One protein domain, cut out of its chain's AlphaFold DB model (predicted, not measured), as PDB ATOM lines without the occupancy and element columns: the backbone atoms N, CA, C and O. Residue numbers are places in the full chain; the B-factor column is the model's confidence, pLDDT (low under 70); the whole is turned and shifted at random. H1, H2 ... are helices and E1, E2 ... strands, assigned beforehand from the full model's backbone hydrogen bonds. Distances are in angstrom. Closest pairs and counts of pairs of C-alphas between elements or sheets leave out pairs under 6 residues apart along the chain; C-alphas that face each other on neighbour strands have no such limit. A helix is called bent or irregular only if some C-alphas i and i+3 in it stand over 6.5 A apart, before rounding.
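Overview. This is residues 292 to 452 of the 455 residues of an uncharacterized protein of Lentisphaerae bacterium (UniProt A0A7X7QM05). Two strand-built lobes stand end to end along the long axis: a small closed barrel of six strands, E1 E2 E5 E4 E3 E12 round the ring, and a six-stranded sheet, E6 E11 E8 E9 E10 E7, curled like part of a barrel and folded back on itself. The link from E5 to E6 leads out of the barrel into the folded sheet, the link from E11 to E12 leads back, and two very short helices, H1 and H2, lie at the folded-sheet lobe. The printed part has 161 residues, with two named helices and twelve named strands in the order E1 E2 E3 E4 E5 E6 E7 H1 E8 E9 E10 H2 E11 E12; neighbour strands are antiparallel in both lobes. The class is mostly strand, though under half of the residues are in named elements. The whole is compact, with a radius of gyration of the C-alphas of 16.5 A, and elongated, spanning 47 by 30 by 25 A.

Arrangement. In the barrel, E1, residues 292 to 298, and E2, residues 303 to 307, form a hairpin, with N 295 and O 305 2.7 A apart. On the other side of E2 is E5, residues 349 to 353, with N 304 and O 351 at 2.9 A. E4, residues 334 to 343, bends by 79 degrees at residue 339; it pairs with E5 over residues 338 to 343, N 350 and O 342 at 2.8 A, and with E3, residues 322 to 326, over residues 334 to 337, N 323 and O 336 at 2.8 A. E12, residues 447 to 450, is the neighbour of E3, with N 324 and O 449 at 2.8 A, and closes the ring on E1, with N 448 and O 292 at 2.8 A. E3 E4 E5 form a meander, each strand the antiparallel neighbour of the one before, and E2 E3 E4 E5 form a Greek key, in which E2 is also the antiparallel neighbour of E5. The other lobe is a folded sheet, one sheet bent back on itself: E6, residues 359 to 364, E11, residues 436 to 440, and E8, residues 393 to 396, face E10, residues 418 to 422, and E7, residues 372 to 375, with E9, residues 402 to 410, as the hinge. E9 bends by 72 degrees at residue 406. E8 E9 E10 form a second meander. N 439 and O 361 of E11 and E6 are 2.8 A apart, N 395 and O 438 of E8 and E11 2.8 A, N 394 and O 403 of E8 and E9 2.8 A, N 406 and O 421 of E9 and E10 2.8 A, and N 420 and O 373 of E10 and E7 2.8 A. H2, residues 427 to 430, is on this sheet at a height of 7.4 A, over none of its strands; H1, residues 381 to 384, only grazes it. Both helices are too short for an O i to N i+4 pair, and in each the one O i to N i+3 pair is within hydrogen-bond range. The barrel's strands are apart from those of the folded sheet.

Along the chain. E1 begins at C-alpha 292 (85.104, 133.067, 139.653) and is 16.4 A long. E4 is the longest strand by residues, 22.8 A from first to last C-alpha, and E9 measures 20.9 A. E12 ends at C-alpha 450 (91.142, 136.863, 135.044).

Size, cuts and confidence. The C-alphas farthest apart, of Ala 345 and Tyr 413, are 51.3 A apart. The printed part has no cut. The link from E2 to E3, residues 308 to 321, is long. Mean pLDDT of the printed part is 91.7; residues 411 to 416 are under 70.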
ATOM      1  N   GLY A 292      85.233 133.861 138.441       97.00
ATOM      2  CA  GLY A 292      85.104 133.067 139.653       97.00
ATOM      3  C   GLY A 292      84.807 133.920 140.873       97.00
ATOM      4  O   GLY A 292      84.526 135.107 140.754       97.00
ATOM      5  N   THR A 293      84.900 133.311 142.046       98.00
ATOM      6  CA  THR A 293      84.789 133.980 143.341       98.00
ATOM      7  C   THR A 293      85.916 133.538 144.259       98.00
ATOM      8  O   THR A 293      86.365 132.390 144.214       98.00
ATOM      9  N   VAL A 294      86.397 134.449 145.100       97.81
ATOM     10  CA  VAL A 294      87.394 134.125 146.125       97.81
ATOM     11  C   VAL A 294      86.713 133.313 147.224       97.81
ATOM     12  O   VAL A 294      85.786 133.789 147.874       97.81
ATOM     13  N   ALA A 295      87.170 132.089 147.453       97.19
ATOM     14  CA  ALA A 295      86.727 131.247 148.560       97.19
ATOM     15  C   ALA A 295      87.553 131.488 149.829       97.19
ATOM     16  O   ALA A 295      86.994 131.514 150.922       97.19
ATOM     17  N   ALA A 296      88.867 131.671 149.686       95.56
ATOM     18  CA  ALA A 296      89.798 131.906 150.786       95.56
ATOM     19  C   ALA A 296      91.070 132.615 150.295       95.56
ATOM     20  O   ALA A 296      91.332 132.677 149.092       95.56
ATOM     21  N   LEU A 297      91.860 133.127 151.239       95.19
ATOM     22  CA  LEU A 297      93.203 133.657 151.006       95.19
ATOM     23  C   LEU A 297      94.232 132.696 151.606       95.19
ATOM     24  O   LEU A 297      94.035 132.206 152.714       95.19
ATOM     25  N   ASP A 298      95.330 132.468 150.894       94.50
ATOM     26  CA  ASP A 298      96.532 131.815 151.410       94.50
ATOM     27  C   ASP A 298      97.622 132.885 151.542       94.50
ATOM     28  O   ASP A 298      98.188 133.360 150.552       94.50
ATOM     29  N   PHE A 299      97.859 133.333 152.773       91.94
ATOM     30  CA  PHE A 299      98.765 134.446 153.039       91.94
ATOM     31  C   PHE A 299     100.242 134.061 152.961       91.94
ATOM     32  O   PHE A 299     101.061 134.921 152.645       91.94
ATOM     33  N   ASP A 300     100.574 132.800 153.237       90.62
ATOM     34  CA  ASP A 300     101.956 132.316 153.223       90.62
ATOM     35  C   ASP A 300     102.443 132.135 151.788       90.62
ATOM     36  O   ASP A 300     103.584 132.458 151.457       90.62
ATOM     37  N   ARG A 301     101.552 131.660 150.911       93.06
ATOM     38  CA  ARG A 301     101.837 131.474 149.483       93.06
ATOM     39  C   ARG A 301     101.498 132.682 148.622       93.06
ATOM     40  O   ARG A 301     101.753 132.636 147.419       93.06
ATOM     41  N   VAL A 302     100.904 133.716 149.222       94.75
ATOM     42  CA  VAL A 302     100.405 134.918 148.543       94.75
ATOM     43  C   VAL A 302      99.495 134.529 147.370       94.75
ATOM     44  O   VAL A 302      99.766 134.792 146.198       94.75
ATOM     45  N   ALA A 303      98.420 133.813 147.700       96.94
ATOM     46  CA  ALA A 303      97.522 133.222 146.719       96.94
ATOM     47  C   ALA A 303      96.043 133.327 147.117       96.94
ATOM     48  O   ALA A 303      95.683 133.496 148.283       96.94
ATOM     49  N   LEU A 304      95.181 133.226 146.111       97.50
ATOM     50  CA  LEU A 304      93.726 133.203 146.229       97.50
ATOM     51  C   LEU A 304      93.239 131.777 145.975       97.50
ATOM     52  O   LEU A 304      93.595 131.186 144.958       97.50
ATOM     53  N   VAL A 305      92.379 131.241 146.838       97.94
ATOM     54  CA  VAL A 305      91.591 130.049 146.496       97.94
ATOM     55  C   VAL A 305      90.360 130.525 145.740       97.94
ATOM     56  O   VAL A 305      89.501 131.196 146.310       97.94
ATOM     57  N   VAL A 306      90.273 130.205 144.456       98.31
ATOM     58  CA  VAL A 306      89.222 130.654 143.543       98.31
ATOM     59  C   VAL A 306      88.274 129.502 143.235       98.31
ATOM     60  O   VAL A 306      88.702 128.395 142.911       98.31
ATOM     61  N   LYS A 307      86.970 129.774 143.302       98.12
ATOM     62  CA  LYS A 307      85.909 128.926 142.753       98.12
ATOM     63  C   LYS A 307      85.508 129.473 141.392       98.12
ATOM     64  O   LYS A 307      85.089 130.620 141.296       98.12
ATOM     65  N   SER A 308      85.614 128.664 140.353       96.31
ATOM     66  CA  SER A 308      85.209 129.001 138.991       96.31
ATOM     67  C   SER A 308      84.314 127.898 138.433       96.31
ATOM     68  O   SER A 308      84.487 126.728 138.762       96.31
ATOM     69  N   ALA A 309      83.340 128.271 137.603       93.38
ATOM     70  CA  ALA A 309      82.605 127.297 136.794       93.38
ATOM     71  C   ALA A 309      83.464 126.777 135.627       93.38
ATOM     72  O   ALA A 309      83.211 125.700 135.091       93.38
ATOM     73  N   ASP A 310      84.478 127.550 135.241       92.06
ATOM     74  CA  ASP A 310      85.398 127.232 134.171       92.06
ATOM     75  C   ASP A 310      86.636 126.517 134.703       92.06
ATOM     76  O   ASP A 310      87.150 126.834 135.772       92.06
ATOM     77  N   THR A 311      87.189 125.603 133.907       94.44
ATOM     78  CA  THR A 311      88.519 125.064 134.201       94.44
ATOM     79  C   THR A 311      89.583 126.117 133.908       94.44
ATOM     80  O   THR A 311      89.758 126.509 132.753       94.44
ATOM     81  N   LEU A 312      90.302 126.567 134.943       96.19
ATOM     82  CA  LEU A 312      91.429 127.482 134.761       96.19
ATOM     83  C   LEU A 312      92.671 126.716 134.261       96.19
ATOM     84  O   LEU A 312      92.973 125.645 134.799       96.19
ATOM     85  N   PRO A 313      93.416 127.257 133.277       95.69
ATOM     86  CA  PRO A 313      94.735 126.751 132.915       95.69
ATOM     87  C   PRO A 313      95.677 126.743 134.121       95.69
ATOM     88  O   PRO A 313      95.687 127.693 134.903       95.69
ATOM     89  N   THR A 314      96.475 125.686 134.256       97.12
ATOM     90  CA  THR A 314      97.405 125.493 135.377       97.12
ATOM     91  C   THR A 314      98.857 125.824 135.011       97.12
ATOM     92  O   THR A 314      99.204 126.031 133.843       97.12
ATOM     93  N   GLY A 315      99.719 125.899 136.027       97.38
ATOM     94  CA  GLY A 315     101.109 126.326 135.929       97.38
ATOM     95  C   GLY A 315     101.229 127.783 135.485       97.38
ATOM     96  O   GLY A 315     100.457 128.654 135.890       97.38
ATOM     97  N   LYS A 316     102.182 128.043 134.586       96.56
ATOM     98  CA  LYS A 316     102.512 129.387 134.085       96.56
ATOM     99  C   LYS A 316     101.648 129.865 132.916       96.56
ATOM    100  O   LYS A 316     101.915 130.931 132.375       96.56
ATOM    101  N   ALA A 317     100.611 129.125 132.522       94.69
ATOM    102  CA  ALA A 317      99.783 129.472 131.361       94.69
ATOM    103  C   ALA A 317      99.057 130.827 131.496       94.69
ATOM    104  O   ALA A 317      98.762 131.469 130.492       94.69
ATOM    105  N   LEU A 318      98.784 131.264 132.730       94.69
ATOM    106  CA  LEU A 318      98.198 132.573 133.038       94.69
ATOM    107  C   LEU A 318      99.213 133.556 133.645       94.69
ATOM    108  O   LEU A 318      98.823 134.642 134.066       94.69
ATOM    109  N   ALA A 319     100.500 133.202 133.706       94.88
ATOM    110  CA  ALA A 319     101.513 134.081 134.276       94.88
ATOM    111  C   ALA A 319     101.625 135.386 133.466       94.88
ATOM    112  O   ALA A 319     101.649 135.361 132.236       94.88
ATOM    113  N   GLY A 320     101.675 136.528 134.154       91.81
ATOM    114  CA  GLY A 320     101.683 137.857 133.532       91.81
ATOM    115  C   GLY A 320     100.309 138.361 133.066       91.81
ATOM    116  O   GLY A 320     100.216 139.477 132.557       91.81
ATOM    117  N   GLN A 321      99.241 137.576 133.243       92.44
ATOM    118  CA  GLN A 321      97.869 138.056 133.075       92.44
ATOM    119  C   GLN A 321      97.401 138.766 134.348       92.44
ATOM    120  O   GLN A 321      97.857 138.473 135.456       92.44
ATOM    121  N   THR A 322      96.454 139.690 134.202       93.12
ATOM    122  CA  THR A 322      95.901 140.429 135.342       93.12
ATOM    123  C   THR A 322      94.667 139.739 135.911       93.12
ATOM    124  O   THR A 322      93.783 139.289 135.179       93.12
ATOM    125  N   LEU A 323      94.592 139.701 137.237       94.62
ATOM    126  CA  LEU A 323      93.436 139.287 138.015       94.62
ATOM    127  C   LEU A 323      92.819 140.524 138.665       94.62
ATOM    128  O   LEU A 323      93.473 141.210 139.449       94.62
ATOM    129  N   THR A 324      91.556 140.793 138.356       93.75
ATOM    130  CA  THR A 324      90.773 141.873 138.960       93.75
ATOM    131  C   THR A 324      89.830 141.297 140.010       93.75
ATOM    132  O   THR A 324      89.056 140.385 139.711       93.75
ATOM    133  N   LEU A 325      89.871 141.863 141.215       94.31
ATOM    134  CA  LEU A 325      88.900 141.636 142.280       94.31
ATOM    135  C   LEU A 325      87.940 142.816 142.383       94.31
ATOM    136  O   LEU A 325      88.365 143.975 142.429       94.31
ATOM    137  N   SER A 326      86.650 142.515 142.463       91.38
ATOM    138  CA  SER A 326      85.598 143.522 142.598       91.38
ATOM    139  C   SER A 326      84.519 143.089 143.579       91.38
ATOM    140  O   SER A 326      84.278 141.895 143.768       91.38
ATOM    141  N   ARG A 327      83.843 144.079 144.165       88.44
ATOM    142  CA  ARG A 327      82.564 143.938 144.868       88.44
ATOM    143  C   ARG A 327      81.734 145.210 144.657       88.44
ATOM    144  O   ARG A 327      82.338 146.266 144.463       88.44
ATOM    145  N   PRO A 328      80.392 145.150 144.715       84.25
ATOM    146  CA  PRO A 328      79.543 146.334 144.561       84.25
ATOM    147  C   PRO A 328      79.854 147.463 145.554       84.25
ATOM    148  O   PRO A 328      79.722 148.637 145.219       84.25
ATOM    149  N   GLU A 329      80.285 147.117 146.769       85.44
ATOM    150  CA  GLU A 329      80.601 148.075 147.831       85.44
ATOM    151  C   GLU A 329      81.946 148.788 147.613       85.44
ATOM    152  O   GLU A 329      82.179 149.860 148.170       85.44
ATOM    153  N   TRP A 330      82.843 148.217 146.802       86.31
ATOM    154  CA  TRP A 330      84.175 148.769 146.598       86.31
ATOM    155  C   TRP A 330      84.135 149.939 145.620       86.31
ATOM    156  O   TRP A 330      83.793 149.795 144.448       86.31
ATOM    157  N   ILE A 331      84.603 151.105 146.067       81.00
ATOM    158  CA  ILE A 331      84.786 152.261 145.177       81.00
ATOM    159  C   ILE A 331      85.907 152.050 144.146       81.00
ATOM    160  O   ILE A 331      85.930 152.720 143.114       81.00
ATOM    161  N   LYS A 332      86.848 151.139 144.427       82.75
ATOM    162  CA  LYS A 332      87.968 150.774 143.552       82.75
ATOM    163  C   LYS A 332      88.206 149.267 143.594       82.75
ATOM    164  O   LYS A 332      88.345 148.692 144.674       82.75
ATOM    165  N   ASN A 333      88.317 148.665 142.414       88.19
ATOM    166  CA  ASN A 333      88.743 147.276 142.256       88.19
ATOM    167  C   ASN A 333      90.206 147.106 142.682       88.19
ATOM    168  O   ASN A 333      91.002 148.041 142.562       88.19
ATOM    169  N   ALA A 334      90.564 145.902 143.122       90.00
ATOM    170  CA  ALA A 334      91.958 145.517 143.315       90.00
ATOM    171  C   ALA A 334      92.447 144.731 142.097       90.00
ATOM    172  O   ALA A 334      91.687 143.968 141.502       90.00
ATOM    173  N   VAL A 335      93.704 144.933 141.708       92.00
ATOM    174  CA  VAL A 335      94.294 144.278 140.537       92.00
ATOM    175  C   VAL A 335      95.628 143.675 140.934       92.00
ATOM    176  O   VAL A 335      96.465 144.348 141.532       92.00
ATOM    177  N   PHE A 336      95.820 142.416 140.565       94.44
ATOM    178  CA  PHE A 336      97.024 141.647 140.834       94.44
ATOM    179  C   PHE A 336      97.556 141.037 139.540       94.44
ATOM    180  O   PHE A 336      96.792 140.779 138.609       94.44
ATOM    181  N   MET A 337      98.862 140.793 139.477       94.88
ATOM    182  CA  MET A 337      99.464 140.021 138.391       94.88
ATOM    183  C   MET A 337      99.499 138.552 138.795       94.88
ATOM    184  O   MET A 337      99.926 138.250 139.906       94.88
ATOM    185  N   ILE A 338      99.046 137.648 137.931       96.81
ATOM    186  CA  ILE A 338      99.104 136.209 138.195       96.81
ATOM    187  C   ILE A 338     100.527 135.722 137.952       96.81
ATOM    188  O   ILE A 338     101.126 136.031 136.920       96.81
ATOM    189  N   SER A 339     101.036 134.907 138.870       96.94
ATOM    190  CA  SER A 339     102.354 134.292 138.752       96.94
ATOM    191  C   SER A 339     102.278 132.794 138.463       96.94
ATOM    192  O   SER A 339     103.136 132.287 137.744       96.94
ATOM    193  N   ASP A 340     101.278 132.076 138.980       97.62
ATOM    194  CA  ASP A 340     101.056 130.640 138.749       97.62
ATOM    195  C   ASP A 340      99.623 130.225 139.136       97.62
ATOM    196  O   ASP A 340      98.968 130.914 139.922       97.62
ATOM    197  N   VAL A 341      99.135 129.094 138.618       98.25
ATOM    198  CA  VAL A 341      97.823 128.530 138.976       98.25
ATOM    199  C   VAL A 341      97.927 127.028 139.230       98.25
ATOM    200  O   VAL A 341      98.320 126.261 138.355       98.25
ATOM    201  N   THR A 342      97.478 126.573 140.396       98.06
ATOM    202  CA  THR A 342      97.404 125.145 140.743       98.06
ATOM    203  C   THR A 342      95.951 124.714 140.924       98.06
ATOM    204  O   THR A 342      95.158 125.431 141.524       98.06
ATOM    205  N   ALA A 343      95.581 123.538 140.415       97.50
ATOM    206  CA  ALA A 343      94.273 122.946 140.688       97.50
ATOM    207  C   ALA A 343      94.298 122.189 142.025       97.50
ATOM    208  O   ALA A 343      95.209 121.399 142.276       97.50
ATOM    209  N   ASN A 344      93.284 122.401 142.859       96.19
ATOM    210  CA  ASN A 344      93.074 121.648 144.089       96.19
ATOM    211  C   ASN A 344      92.192 120.419 143.828       96.19
ATOM    212  O   ASN A 344      91.394 120.378 142.890       96.19
ATOM    213  N   ALA A 345      92.302 119.411 144.698       93.69
ATOM    214  CA  ALA A 345      91.523 118.175 144.589       93.69
ATOM    215  C   ALA A 345      90.009 118.379 144.789       93.69
ATOM    216  O   ALA A 345      89.213 117.555 144.348       93.69
ATOM    217  N   ASP A 346      89.609 119.470 145.444       94.00
ATOM    218  CA  ASP A 346      88.216 119.831 145.720       94.00
ATOM    219  C   ASP A 346      87.541 120.618 144.578       94.00
ATOM    220  O   ASP A 346      86.419 121.099 144.736       94.00
ATOM    221  N   GLY A 347      88.216 120.760 143.432       93.50
ATOM    222  CA  GLY A 347      87.707 121.494 142.275       93.50
ATOM    223  C   GLY A 347      87.841 123.015 142.376       93.50
ATOM    224  O   GLY A 347      87.231 123.724 141.580       93.50
ATOM    225  N   THR A 348      88.616 123.530 143.335       97.69
ATOM    226  CA  THR A 348      89.032 124.940 143.379       97.69
ATOM    227  C   THR A 348      90.410 125.144 142.745       97.69
ATOM    228  O   THR A 348      91.130 124.187 142.457       97.69
ATOM    229  N   TRP A 349      90.803 126.400 142.537       98.50
ATOM    230  CA  TRP A 349      92.119 126.760 142.006       98.50
ATOM    231  C   TRP A 349      92.866 127.656 142.982       98.50
ATOM    232  O   TRP A 349      92.319 128.645 143.457       98.50
ATOM    233  N   LEU A 350      94.128 127.341 143.246       98.00
ATOM    234  CA  LEU A 350      95.053 128.218 143.944       98.00
ATOM    235  C   LEU A 350      95.736 129.126 142.916       98.00
ATOM    236  O   LEU A 350      96.535 128.660 142.105       98.00
ATOM    237  N   VAL A 351      95.400 130.414 142.931       98.06
ATOM    238  CA  VAL A 351      95.941 131.426 142.017       98.06
ATOM    239  C   VAL A 351      96.971 132.261 142.762       98.06
ATOM    240  O   VAL A 351      96.616 133.054 143.634       98.06
ATOM    241  N   HIS A 352      98.244 132.079 142.424       97.62
ATOM    242  CA  HIS A 352      99.352 132.843 142.989       97.62
ATOM    243  C   HIS A 352      99.459 134.204 142.312       97.62
ATOM    244  O   HIS A 352      99.290 134.310 141.092       97.62
ATOM    245  N   VAL A 353      99.768 135.237 143.096       96.25
ATOM    246  CA  VAL A 353      99.917 136.603 142.589       96.25
ATOM    247  C   VAL A 353     101.274 137.207 142.938       96.25
ATOM    248  O   VAL A 353     101.874 136.859 143.952       96.25
ATOM    249  N   ASP A 354     101.761 138.114 142.091       91.62
ATOM    250  CA  ASP A 354     102.982 138.880 142.348       91.62
ATOM    251  C   ASP A 354     102.733 140.049 143.315       91.62
ATOM    252  O   ASP A 354     101.626 140.585 143.422       91.62
ATOM    253  N   GLY A 355     103.809 140.515 143.958       81.19
ATOM    254  CA  GLY A 355     103.812 141.714 144.800       81.19
ATOM    255  C   GLY A 355     103.735 141.424 146.305       81.19
ATOM    256  O   GLY A 355     103.847 140.276 146.730       81.19
ATOM    257  N   PRO A 356     103.572 142.464 147.145       78.12
ATOM    258  CA  PRO A 356     103.663 142.350 148.606       78.12
ATOM    259  C   PRO A 356     102.429 141.702 149.273       78.12
ATOM    260  O   PRO A 356     102.267 141.787 150.489       78.12
ATOM    261  N   GLY A 357     101.547 141.064 148.497       86.69
ATOM    262  CA  GLY A 357     100.306 140.444 148.957       86.69
ATOM    263  C   GLY A 357      99.105 141.386 148.989       86.69
ATOM    264  O   GLY A 357      99.003 142.310 148.187       86.69
ATOM    265  N   PHE A 358      98.157 141.114 149.888       93.88
ATOM    266  CA  PHE A 358      96.809 141.701 149.850       93.88
ATOM    267  C   PHE A 358      96.615 142.921 150.763       93.88
ATOM    268  O   PHE A 358      95.510 143.448 150.835       93.88
ATOM    269  N   VAL A 359      97.637 143.355 151.503       93.38
ATOM    270  CA  VAL A 359      97.494 144.409 152.521       93.38
ATOM    271  C   VAL A 359      97.412 145.788 151.859       93.38
ATOM    272  O   VAL A 359      98.387 146.268 151.288       93.38
ATOM    273  N   SER A 360      96.267 146.458 151.997       91.81
ATOM    274  CA  SER A 360      96.064 147.843 151.546       91.81
ATOM    275  C   SER A 360      96.537 148.867 152.577       91.81
ATOM    276  O   SER A 360      97.034 149.941 152.210       91.81
ATOM    277  N   ALA A 361      96.300 148.565 153.856       93.31
ATOM    278  CA  ALA A 361      96.659 149.389 155.001       93.31
ATOM    279  C   ALA A 361      96.755 148.536 156.274       93.31
ATOM    280  O   ALA A 361      96.244 147.419 156.328       93.31
ATOM    281  N   ALA A 362      97.401 149.070 157.302       94.44
ATOM    282  CA  ALA A 362      97.534 148.438 158.605       94.44
ATOM    283  C   ALA A 362      97.598 149.519 159.683       94.44
ATOM    284  O   ALA A 362      97.952 150.659 159.386       94.44
ATOM    285  N   GLY A 363      97.306 149.142 160.920       95.31
ATOM    286  CA  GLY A 363      97.432 150.039 162.060       95.31
ATOM    287  C   GLY A 363      97.191 149.319 163.377       95.31
ATOM    288  O   GLY A 363      97.227 148.086 163.445       95.31
ATOM    289  N   THR A 364      96.941 150.112 164.406       97.19
ATOM    290  CA  THR A 364      96.739 149.703 165.790       97.19
ATOM    291  C   THR A 364      95.395 150.224 166.274       97.19
ATOM    292  O   THR A 364      94.988 151.334 165.942       97.19
ATOM    293  N   ILE A 365      94.674 149.412 167.035       97.31
ATOM    294  CA  ILE A 365      93.390 149.789 167.616       97.31
ATOM    295  C   ILE A 365      93.644 150.675 168.839       97.31
ATOM    296  O   ILE A 365      94.213 150.224 169.832       97.31
ATOM    297  N   ASP A 366      93.195 151.923 168.793       97.12
ATOM    298  CA  ASP A 366      93.298 152.885 169.897       97.12
ATOM    299  C   ASP A 366      92.045 152.885 170.778       97.12
ATOM    300  O   ASP A 366      92.118 153.174 171.973       97.12
ATOM    301  N   GLN A 367      90.887 152.546 170.206       96.31
ATOM    302  CA  GLN A 367      89.624 152.442 170.933       96.31
ATOM    303  C   GLN A 367      88.691 151.421 170.269       96.31
ATOM    304  O   GLN A 367      88.653 151.282 169.047       96.31
ATOM    305  N   VAL A 368      87.920 150.716 171.100       96.56
ATOM    306  CA  VAL A 368      86.879 149.768 170.687       96.56
ATOM    307  C   VAL A 368      85.538 150.284 171.198       96.56
ATOM    308  O   VAL A 368      85.383 150.549 172.390       96.56
ATOM    309  N   ASN A 369      84.579 150.425 170.292       94.31
ATOM    310  CA  ASN A 369      83.191 150.790 170.563       94.31
ATOM    311  C   ASN A 369      82.284 149.582 170.259       94.31
ATOM    312  O   ASN A 369      82.766 148.600 169.699       94.31
ATOM    313  N   PRO A 370      80.977 149.623 170.589       93.62
ATOM    314  CA  PRO A 370      80.081 148.502 170.317       93.62
ATOM    315  C   PRO A 370      80.086 148.032 168.855       93.62
ATOM    316  O   PRO A 370      80.180 146.840 168.626       93.62
ATOM    317  N   ASP A 371      80.049 148.947 167.883       94.75
ATOM    318  CA  ASP A 371      79.901 148.655 166.447       94.75
ATOM    319  C   ASP A 371      81.100 149.101 165.588       94.75
ATOM    320  O   ASP A 371      81.075 149.032 164.355       94.75
ATOM    321  N   SER A 372      82.146 149.619 166.224       95.81
ATOM    322  CA  SER A 372      83.248 150.270 165.530       95.81
ATOM    323  C   SER A 372      84.559 150.147 166.284       95.81
ATOM    324  O   SER A 372      84.608 149.956 167.499       95.81
ATOM    325  N   VAL A 373      85.643 150.296 165.540       96.31
ATOM    326  CA  VAL A 373      86.984 150.450 166.091       96.31
ATOM    327  C   VAL A 373      87.578 151.764 165.614       96.31
ATOM    328  O   VAL A 373      87.215 152.285 164.557       96.31
ATOM    329  N   PHE A 374      88.493 152.305 166.401       95.38
ATOM    330  CA  PHE A 374      89.148 153.573 166.137       95.38
ATOM    331  C   PHE A 374      90.663 153.400 166.160       95.38
ATOM    332  O   PHE A 374      91.194 152.639 166.970       95.38
ATOM    333  N   THR A 375      91.347 154.115 165.272       94.38
ATOM    334  CA  THR A 375      92.805 154.128 165.165       94.38
ATOM    335  C   THR A 375      93.318 155.547 164.970       94.38
ATOM    336  O   THR A 375      92.737 156.326 164.216       94.38
ATOM    337  N   LYS A 376      94.426 155.877 165.627       92.69
ATOM    338  CA  LYS A 376      95.199 157.099 165.391       92.69
ATOM    339  C   LYS A 376      96.218 156.923 164.274       92.69
ATOM    340  O   LYS A 376      96.746 157.919 163.781       92.69
ATOM    341  N   ASP A 377      96.494 155.678 163.880       91.19
ATOM    342  CA  ASP A 377      97.416 155.399 162.790       91.19
ATOM    343  C   ASP A 377      96.899 156.003 161.491       91.19
ATOM    344  O   ASP A 377      95.700 156.052 161.198       91.19
ATOM    345  N   SER A 378      97.849 156.501 160.710       86.38
ATOM    346  CA  SER A 378      97.518 157.269 159.534       86.38
ATOM    347  C   SER A 378      97.018 156.377 158.405       86.38
ATOM    348  O   SER A 378      97.714 155.481 157.926       86.38
ATOM    349  N   LEU A 379      95.807 156.668 157.934       88.31
ATOM    350  CA  LEU A 379      95.213 156.040 156.760       88.31
ATOM    351  C   LEU A 379      95.069 157.071 155.635       88.31
ATOM    352  O   LEU A 379      93.979 157.256 155.094       88.31
ATOM    353  N   GLU A 380      96.180 157.726 155.276       79.12
ATOM    354  CA  GLU A 380      96.259 158.904 154.386       79.12
ATOM    355  C   GLU A 380      95.412 158.796 153.114       79.12
ATOM    356  O   GLU A 380      94.820 159.772 152.653       79.12
ATOM    357  N   LYS A 381      95.300 157.589 152.547       81.62
ATOM    358  CA  LYS A 381      94.512 157.344 151.334       81.62
ATOM    359  C   LYS A 381      93.028 157.721 151.491       81.62
ATOM    360  O   LYS A 381      92.391 158.043 150.487       81.62
ATOM    361  N   LEU A 382      92.480 157.719 152.712       82.44
ATOM    362  CA  LEU A 382      91.109 158.159 152.988       82.44
ATOM    363  C   LEU A 382      90.911 159.664 152.798       82.44
ATOM    364  O   LEU A 382      89.787 160.057 152.514       82.44
ATOM    365  N   PHE A 383      91.963 160.487 152.872       75.00
ATOM    366  CA  PHE A 383      91.870 161.928 152.607       75.00
ATOM    367  C   PHE A 383      91.459 162.212 151.157       75.00
ATOM    368  O   PHE A 383      90.640 163.081 150.886       75.00
ATOM    369  N   ASN A 384      91.987 161.424 150.217       73.31
ATOM    370  CA  ASN A 384      91.678 161.564 148.792       73.31
ATOM    371  C   ASN A 384      90.496 160.689 148.354       73.31
ATOM    372  O   ASN A 384      89.908 160.906 147.295       73.31
ATOM    373  N   CYS A 385      90.176 159.641 149.115       79.31
ATOM    374  CA  CYS A 385      89.153 158.657 148.781       79.31
ATOM    375  C   CYS A 385      88.378 158.259 150.043       79.31
ATOM    376  O   CYS A 385      88.631 157.207 150.623       79.31
ATOM    377  N   HIS A 386      87.390 159.068 150.435       79.44
ATOM    378  CA  HIS A 386      86.661 158.962 151.714       79.44
ATOM    379  C   HIS A 386      85.915 157.632 151.954       79.44
ATOM    380  O   HIS A 386      85.389 157.424 153.041       79.44
ATOM    381  N   ARG A 387      85.809 156.775 150.932       84.12
ATOM    382  CA  ARG A 387      85.137 155.463 150.959       84.12
ATOM    383  C   ARG A 387      86.053 154.324 150.514       84.12
ATOM    384  O   ARG A 387      85.587 153.283 150.067       84.12
ATOM    385  N   LEU A 388      87.372 154.535 150.537       88.12
ATOM    386  CA  LEU A 388      88.329 153.587 149.958       88.12
ATOM    387  C   LEU A 388      88.238 152.188 150.576       88.12
ATOM    388  O   LEU A 388      88.463 151.207 149.870       88.12
ATOM    389  N   TYR A 389      87.937 152.104 151.872       92.62
ATOM    390  CA  TYR A 389      87.900 150.842 152.611       92.62
ATOM    391  C   TYR A 389      86.489 150.304 152.848       92.62
ATOM    392  O   TYR A 389      86.350 149.241 153.448       92.62
ATOM    393  N   ASP A 390      85.460 150.991 152.353       91.25
ATOM    394  CA  ASP A 390      84.080 150.525 152.452       91.25
ATOM    395  C   ASP A 390      83.957 149.159 151.746       91.25
ATOM    396  O   ASP A 390      84.441 148.946 150.630       91.25
ATOM    397  N   GLY A 391      83.377 148.186 152.447       92.44
ATOM    398  CA  GLY A 391      83.211 146.810 151.989       92.44
ATOM    399  C   GLY A 391      84.473 145.940 151.984       92.44
ATOM    400  O   GLY A 391      84.361 144.756 151.648       92.44
ATOM    401  N   LYS A 392      85.653 146.475 152.327       94.75
ATOM    402  CA  LYS A 392      86.891 145.689 152.481       94.75
ATOM    403  C   LYS A 392      86.920 144.961 153.823       94.75
ATOM    404  O   LYS A 392      86.128 145.233 154.724       94.75
ATOM    405  N   ALA A 393      87.836 144.009 153.945       95.38
ATOM    406  CA  ALA A 393      87.993 143.212 155.151       95.38
ATOM    407  C   ALA A 393      89.020 143.826 156.111       95.38
ATOM    408  O   ALA A 393      90.153 144.104 155.714       95.38
ATOM    409  N   LEU A 394      88.617 143.969 157.374       97.12
ATOM    410  CA  LEU A 394      89.472 144.266 158.516       97.12
ATOM    411  C   LEU A 394      89.860 142.949 159.199       97.12
ATOM    412  O   LEU A 394      89.016 142.306 159.821       97.12
ATOM    413  N   TYR A 395      91.117 142.543 159.067       96.88
ATOM    414  CA  TYR A 395      91.674 141.337 159.673       96.88
ATOM    415  C   TYR A 395      92.331 141.633 161.019       96.88
ATOM    416  O   TYR A 395      92.957 142.681 161.207       96.88
ATOM    417  N   THR A 396      92.258 140.653 161.918       95.00
ATOM    418  CA  THR A 396      93.150 140.554 163.077       95.00
ATOM    419  C   THR A 396      94.600 140.362 162.619       95.00
ATOM    420  O   THR A 396      94.863 139.890 161.510       95.00
ATOM    421  N   ALA A 397      95.570 140.736 163.458       91.12
ATOM    422  CA  ALA A 397      96.994 140.651 163.116       91.12
ATOM    423  C   ALA A 397      97.462 139.235 162.728       91.12
ATOM    424  O   ALA A 397      98.305 139.090 161.843       91.12
ATOM    425  N   ASP A 398      96.904 138.214 163.381       92.06
ATOM    426  CA  ASP A 398      97.155 136.790 163.117       92.06
ATOM    427  C   ASP A 398      96.471 136.271 161.842       92.06
ATOM    428  O   ASP A 398      96.772 135.172 161.386       92.06
ATOM    429  N   ARG A 399      95.595 137.084 161.236       92.88
ATOM    430  CA  ARG A 399      94.814 136.781 160.033       92.88
ATOM    431  C   ARG A 399      93.846 135.602 160.190       92.88
ATOM    432  O   ARG A 399      93.333 135.112 159.186       92.88
ATOM    433  N   GLU A 400      93.545 135.178 161.419       91.31
ATOM    434  CA  GLU A 400      92.590 134.094 161.678       91.31
ATOM    435  C   GLU A 400      91.137 134.541 161.490       91.31
ATOM    436  O   GLU A 400      90.259 133.727 161.193       91.31
ATOM    437  N   ARG A 401      90.861 135.836 161.683       92.94
ATOM    438  CA  ARG A 401      89.513 136.405 161.612       92.94
ATOM    439  C   ARG A 401      89.513 137.685 160.808       92.94
ATOM    440  O   ARG A 401      90.492 138.431 160.784       92.94
ATOM    441  N   TRP A 402      88.372 137.957 160.194       95.38
ATOM    442  CA  TRP A 402      88.128 139.219 159.527       95.38
ATOM    443  C   TRP A 402      86.670 139.623 159.622       95.38
ATOM    444  O   TRP A 402      85.782 138.783 159.764       95.38
ATOM    445  N   PHE A 403      86.449 140.925 159.497       95.88
ATOM    446  CA  PHE A 403      85.130 141.532 159.538       95.88
ATOM    447  C   PHE A 403      85.004 142.547 158.411       95.88
ATOM    448  O   PHE A 403      85.971 143.221 158.053       95.88
ATOM    449  N   GLN A 404      83.820 142.639 157.814       95.44
ATOM    450  CA  GLN A 404      83.588 143.590 156.736       95.44
ATOM    451  C   GLN A 404      83.447 145.002 157.313       95.44
ATOM    452  O   GLN A 404      82.614 145.245 158.187       95.44
ATOM    453  N   ILE A 405      84.241 145.932 156.789       95.94
ATOM    454  CA  ILE A 405      84.105 147.359 157.069       95.94
ATOM    455  C   ILE A 405      82.845 147.845 156.353       95.94
ATOM    456  O   ILE A 405      82.741 147.732 155.132       95.94
ATOM    457  N   GLY A 406      81.891 148.390 157.100       94.31
ATOM    458  CA  GLY A 406      80.745 149.088 156.527       94.31
ATOM    459  C   GLY A 406      81.155 150.454 156.000       94.31
ATOM    460  O   GLY A 406      80.926 150.770 154.836       94.31
ATOM    461  N   THR A 407      81.839 151.241 156.834       92.06
ATOM    462  CA  THR A 407      82.459 152.494 156.398       92.06
ATOM    463  C   THR A 407      83.703 152.832 157.212       92.06
ATOM    464  O   THR A 407      83.767 152.525 158.403       92.06
ATOM    465  N   ALA A 408      84.685 153.477 156.581       90.75
ATOM    466  CA  ALA A 408      85.860 154.029 157.257       90.75
ATOM    467  C   ALA A 408      85.916 155.549 157.067       90.75
ATOM    468  O   ALA A 408      86.010 156.035 155.940       90.75
ATOM    469  N   ARG A 409      85.862 156.309 158.165       85.88
ATOM    470  CA  ARG A 409      85.792 157.775 158.129       85.88
ATOM    471  C   ARG A 409      86.928 158.399 158.936       85.88
ATOM    472  O   ARG A 409      87.029 158.103 160.127       85.88
ATOM    473  N   PRO A 410      87.763 159.261 158.329       80.88
ATOM    474  CA  PRO A 410      88.712 160.059 159.091       80.88
ATOM    475  C   PRO A 410      87.969 161.133 159.892       80.88
ATOM    476  O   PRO A 410      86.964 161.682 159.427       80.88
ATOM    477  N   ALA A 411      88.477 161.462 161.077       69.44
ATOM    478  CA  ALA A 411      88.117 162.692 161.756       69.44
ATOM    479  C   ALA A 411      88.538 163.880 160.878       69.44
ATOM    480  O   ALA A 411      89.584 163.878 160.226       69.44
ATOM    481  N   TYR A 412      87.680 164.893 160.805       58.53
ATOM    482  CA  TYR A 412      87.852 166.024 159.898       58.53
ATOM    483  C   TYR A 412      89.221 166.709 160.119       58.53
ATOM    484  O   TYR A 412      89.520 167.133 161.231       58.53
ATOM    485  N   TYR A 413      90.038 166.806 159.060       52.34
ATOM    486  CA  TYR A 413      91.409 167.362 159.028       52.34
ATOM    487  C   TYR A 413      92.534 166.609 159.761       52.34
ATOM    488  O   TYR A 413      93.660 167.108 159.780       52.34
ATOM    489  N   ALA A 414      92.306 165.405 160.284       55.78
ATOM    490  CA  ALA A 414      93.391 164.567 160.788       55.78
ATOM    491  C   ALA A 414      93.737 163.478 159.760       55.78
ATOM    492  O   ALA A 414      92.872 162.766 159.256       55.78
ATOM    493  N   VAL A 415      95.023 163.359 159.416       54.69
ATOM    494  CA  VAL A 415      95.536 162.262 158.572       54.69
ATOM    495  C   VAL A 415      95.581 160.932 159.362       54.69
ATOM    496  O   VAL A 415      95.818 159.868 158.793       54.69
ATOM    497  N   GLY A 416      95.320 160.994 160.673       64.69
ATOM    498  CA  GLY A 416      94.969 159.894 161.576       64.69
ATOM    499  C   GLY A 416      93.564 160.096 162.158       64.69
ATOM    500  O   GLY A 416      92.805 160.917 161.656       64.69
ATOM    501  N   ASP A 417      93.217 159.361 163.210       85.75
ATOM    502  CA  ASP A 417      91.902 159.390 163.872       85.75
ATOM    503  C   ASP A 417      90.764 158.877 162.978       85.75
ATOM    504  O   ASP A 417      89.840 159.598 162.606       85.75
ATOM    505  N   VAL A 418      90.822 157.601 162.614       90.56
ATOM    506  CA  VAL A 418      89.831 156.969 161.741       90.56
ATOM    507  C   VAL A 418      88.921 156.061 162.543       90.56
ATOM    508  O   VAL A 418      89.383 155.140 163.216       90.56
ATOM    509  N   THR A 419      87.614 156.269 162.389       93.25
ATOM    510  CA  THR A 419      86.588 155.341 162.866       93.25
ATOM    511  C   THR A 419      86.199 154.397 161.735       93.25
ATOM    512  O   THR A 419      85.776 154.834 160.661       93.25
ATOM    513  N   MET A 420      86.327 153.097 161.984       95.50
ATOM    514  CA  MET A 420      85.857 152.032 161.104       95.50
ATOM    515  C   MET A 420      84.620 151.387 161.726       95.50
ATOM    516  O   MET A 420      84.726 150.674 162.724       95.50
ATOM    517  N   THR A 421      83.451 151.639 161.140       96.31
ATOM    518  CA  THR A 421      82.199 150.965 161.507       96.31
ATOM    519  C   THR A 421      82.131 149.623 160.796       96.31
ATOM    520  O   THR A 421      82.353 149.551 159.583       96.31
ATOM    521  N   LEU A 422      81.835 148.560 161.538       96.75
ATOM    522  CA  LEU A 422      81.794 147.192 161.026       96.75
ATOM    523  C   LEU A 422      80.351 146.797 160.694       96.75
ATOM    524  O   LEU A 422      79.417 147.205 161.378       96.75
ATOM    525  N   ASN A 423      80.161 146.007 159.634       94.88
ATOM    526  CA  ASN A 423      78.820 145.572 159.217       94.88
ATOM    527  C   ASN A 423      78.155 144.641 160.236       94.88
ATOM    528  O   ASN A 423      76.933 144.640 160.355       94.88
ATOM    529  N   ASP A 424      78.955 143.839 160.940       94.31
ATOM    530  CA  ASP A 424      78.496 143.035 162.065       94.31
ATOM    531  C   ASP A 424      78.726 143.820 163.370       94.31
ATOM    532  O   ASP A 424      79.880 144.042 163.743       94.31
ATOM    533  N   PRO A 425      77.664 144.220 164.093       86.25
ATOM    534  CA  PRO A 425      77.791 144.943 165.355       86.25
ATOM    535  C   PRO A 425      78.488 144.152 166.468       86.25
ATOM    536  O   PRO A 425      78.833 144.734 167.483       86.25
ATOM    537  N   GLN A 426      78.678 142.835 166.339       91.44
ATOM    538  CA  GLN A 426      79.437 142.046 167.320       91.44
ATOM    539  C   GLN A 426      80.928 141.954 166.974       91.44
ATOM    540  O   GLN A 426      81.737 141.572 167.822       91.44
ATOM    541  N   ALA A 427      81.316 142.358 165.762       94.38
ATOM    542  CA  ALA A 427      82.678 142.232 165.261       94.38
ATOM    543  C   ALA A 427      83.710 142.995 166.102       94.38
ATOM    544  O   ALA A 427      84.815 142.506 166.330       94.38
ATOM    545  N   ALA A 428      83.349 144.187 166.589       93.50
ATOM    546  CA  ALA A 428      84.273 145.051 167.319       93.50
ATOM    547  C   ALA A 428      84.763 144.404 168.627       93.50
ATOM    548  O   ALA A 428      85.912 144.605 169.017       93.50
ATOM    549  N   ALA A 429      83.947 143.544 169.251       93.44
ATOM    550  CA  ALA A 429      84.300 142.819 170.474       93.44
ATOM    551  C   ALA A 429      85.454 141.811 170.292       93.44
ATOM    552  O   ALA A 429      85.997 141.307 171.278       93.44
ATOM    553  N   HIS A 430      85.838 141.509 169.048       94.12
ATOM    554  CA  HIS A 430      86.993 140.668 168.742       94.12
ATOM    555  C   HIS A 430      88.325 141.421 168.729       94.12
ATOM    556  O   HIS A 430      89.366 140.771 168.653       94.12
ATOM    557  N   PHE A 431      88.300 142.750 168.838       95.81
ATOM    558  CA  PHE A 431      89.487 143.589 168.945       95.81
ATOM    559  C   PHE A 431      89.658 144.121 170.369       95.81
ATOM    560  O   PHE A 431      88.700 144.270 171.132       95.81
ATOM    561  N   LYS A 432      90.899 144.443 170.721       96.38
ATOM    562  CA  LYS A 432      91.288 145.113 171.963       96.38
ATOM    563  C   LYS A 432      92.168 146.314 171.648       96.38
ATOM    564  O   LYS A 432      92.854 146.356 170.631       96.38
ATOM    565  N   VAL A 433      92.179 147.284 172.557       97.50
ATOM    566  CA  VAL A 433      93.124 148.404 172.486       97.50
ATOM    567  C   VAL A 433      94.557 147.860 172.479       97.50
ATOM    568  O   VAL A 433      94.910 147.036 173.321       97.50
ATOM    569  N   GLY A 434      95.365 148.329 171.530       97.12
ATOM    570  CA  GLY A 434      96.729 147.869 171.274       97.12
ATOM    571  C   GLY A 434      96.842 146.736 170.249       97.12
ATOM    572  O   GLY A 434      97.954 146.449 169.805       97.12
ATOM    573  N   ASP A 435      95.733 146.112 169.835       97.44
ATOM    574  CA  ASP A 435      95.774 145.093 168.785       97.44
ATOM    575  C   ASP A 435      96.186 145.715 167.452       97.44
ATOM    576  O   ASP A 435      95.763 146.816 167.097       97.44
ATOM    577  N   ARG A 436      96.975 144.976 166.671       97.56
ATOM    578  CA  ARG A 436      97.234 145.335 165.275       97.56
ATOM    579  C   ARG A 436      96.103 144.835 164.382       97.56
ATOM    580  O   ARG A 436      95.576 143.742 164.587       97.56
ATOM    581  N   PHE A 437      95.791 145.600 163.344       97.00
ATOM    582  CA  PHE A 437      94.842 145.217 162.304       97.00
ATOM    583  C   PHE A 437      95.454 145.351 160.909       97.00
ATOM    584  O   PHE A 437      96.433 146.077 160.699       97.00
ATOM    585  N   LEU A 438      94.840 144.672 159.940       96.50
ATOM    586  CA  LEU A 438      95.169 144.756 158.517       96.50
ATOM    587  C   LEU A 438      93.888 145.016 157.715       96.50
ATOM    588  O   LEU A 438      92.885 144.346 157.928       96.50
ATOM    589  N   ILE A 439      93.919 145.947 156.765       95.81
ATOM    590  CA  ILE A 439      92.853 146.144 155.774       95.81
ATOM    591  C   ILE A 439      93.307 145.506 154.466       95.81
ATOM    592  O   ILE A 439      94.381 145.845 153.963       95.81
ATOM    593  N   MET A 440      92.496 144.608 153.907       94.06
ATOM    594  CA  MET A 440      92.874 143.826 152.727       94.06
ATOM    595  C   MET A 440      92.159 144.273 151.446       94.06
ATOM    596  O   MET A 440      90.959 144.542 151.441       94.06
ATOM    597  N   ASP A 441      92.899 144.251 150.339       92.75
ATOM    598  CA  ASP A 441      92.429 144.394 148.955       92.75
ATOM    599  C   ASP A 441      91.927 143.068 148.353       92.75
ATOM    600  O   ASP A 441      91.718 142.954 147.148       92.75
ATOM    601  N   ALA A 442      91.709 142.058 149.195       94.31
ATOM    602  CA  ALA A 442      91.075 140.795 148.852       94.31
ATOM    603  C   ALA A 442      90.331 140.246 150.075       94.31
ATOM    604  O   ALA A 442      90.804 140.365 151.206       94.31
ATOM    605  N   ASN A 443      89.182 139.612 149.861       92.38
ATOM    606  CA  ASN A 443      88.484 138.849 150.891       92.38
ATOM    607  C   ASN A 443      87.637 137.734 150.265       92.38
ATOM    608  O   ASN A 443      87.299 137.810 149.080       92.38
ATOM    609  N   PRO A 444      87.263 136.704 151.042       94.75
ATOM    610  CA  PRO A 444      86.261 135.740 150.608       94.75
ATOM    611  C   PRO A 444      84.989 136.439 150.110       94.75
ATOM    612  O   PRO A 444      84.532 137.415 150.708       94.75
ATOM    613  N   GLY A 445      84.433 135.952 149.003       94.12
ATOM    614  CA  GLY A 445      83.260 136.520 148.342       94.12
ATOM    615  C   GLY A 445      83.543 137.642 147.339       94.12
ATOM    616  O   GLY A 445      82.595 138.145 146.745       94.12
ATOM    617  N   CYS A 446      84.801 138.048 147.120       95.81
ATOM    618  CA  CYS A 446      85.144 138.911 145.985       95.81
ATOM    619  C   CYS A 446      84.882 138.193 144.656       95.81
ATOM    620  O   CYS A 446      85.259 137.026 144.503       95.81
ATOM    621  N   ASP A 447      84.322 138.909 143.683       96.56
ATOM    622  CA  ASP A 447      84.268 138.440 142.300       96.56
ATOM    623  C   ASP A 447      85.669 138.491 141.692       96.56
ATOM    624  O   ASP A 447      86.408 139.459 141.881       96.56
ATOM    625  N   VAL A 448      86.023 137.447 140.949       96.88
ATOM    626  CA  VAL A 448      87.306 137.291 140.262       96.88
ATOM    627  C   VAL A 448      87.073 137.396 138.763       96.88
ATOM    628  O   VAL A 448      86.264 136.657 138.198       96.88
ATOM    629  N   THR A 449      87.824 138.272 138.101       95.19
ATOM    630  CA  THR A 449      87.969 138.274 136.641       95.19
ATOM    631  C   THR A 449      89.443 138.128 136.291       95.19
ATOM    632  O   THR A 449      90.236 139.014 136.597       95.19
ATOM    633  N   ILE A 450      89.814 137.025 135.644       95.56
ATOM    634  CA  ILE A 450      91.142 136.863 135.044       95.56
ATOM    635  C   ILE A 450      91.040 137.354 133.610       95.56
ATOM    636  O   ILE A 450      90.339 136.746 132.790       95.56
ATOM    637  N   ASN A 451      91.705 138.470 133.326       90.94
ATOM    638  CA  ASN A 451      91.635 139.091 132.017       90.94
ATOM    639  C   ASN A 451      92.378 138.230 130.991       90.94
ATOM    640  O   ASN A 451      93.505 137.803 131.226       90.94
ATOM    641  N   ALA A 452      91.742 137.981 129.849       87.88
ATOM    642  CA  ALA A 452      92.356 137.287 128.726       87.88
ATOM    643  C   ALA A 452      92.971 138.311 127.770       87.88
ATOM    644  O   ALA A 452      92.248 138.944 126.992       87.88
TER     645      ALA A 452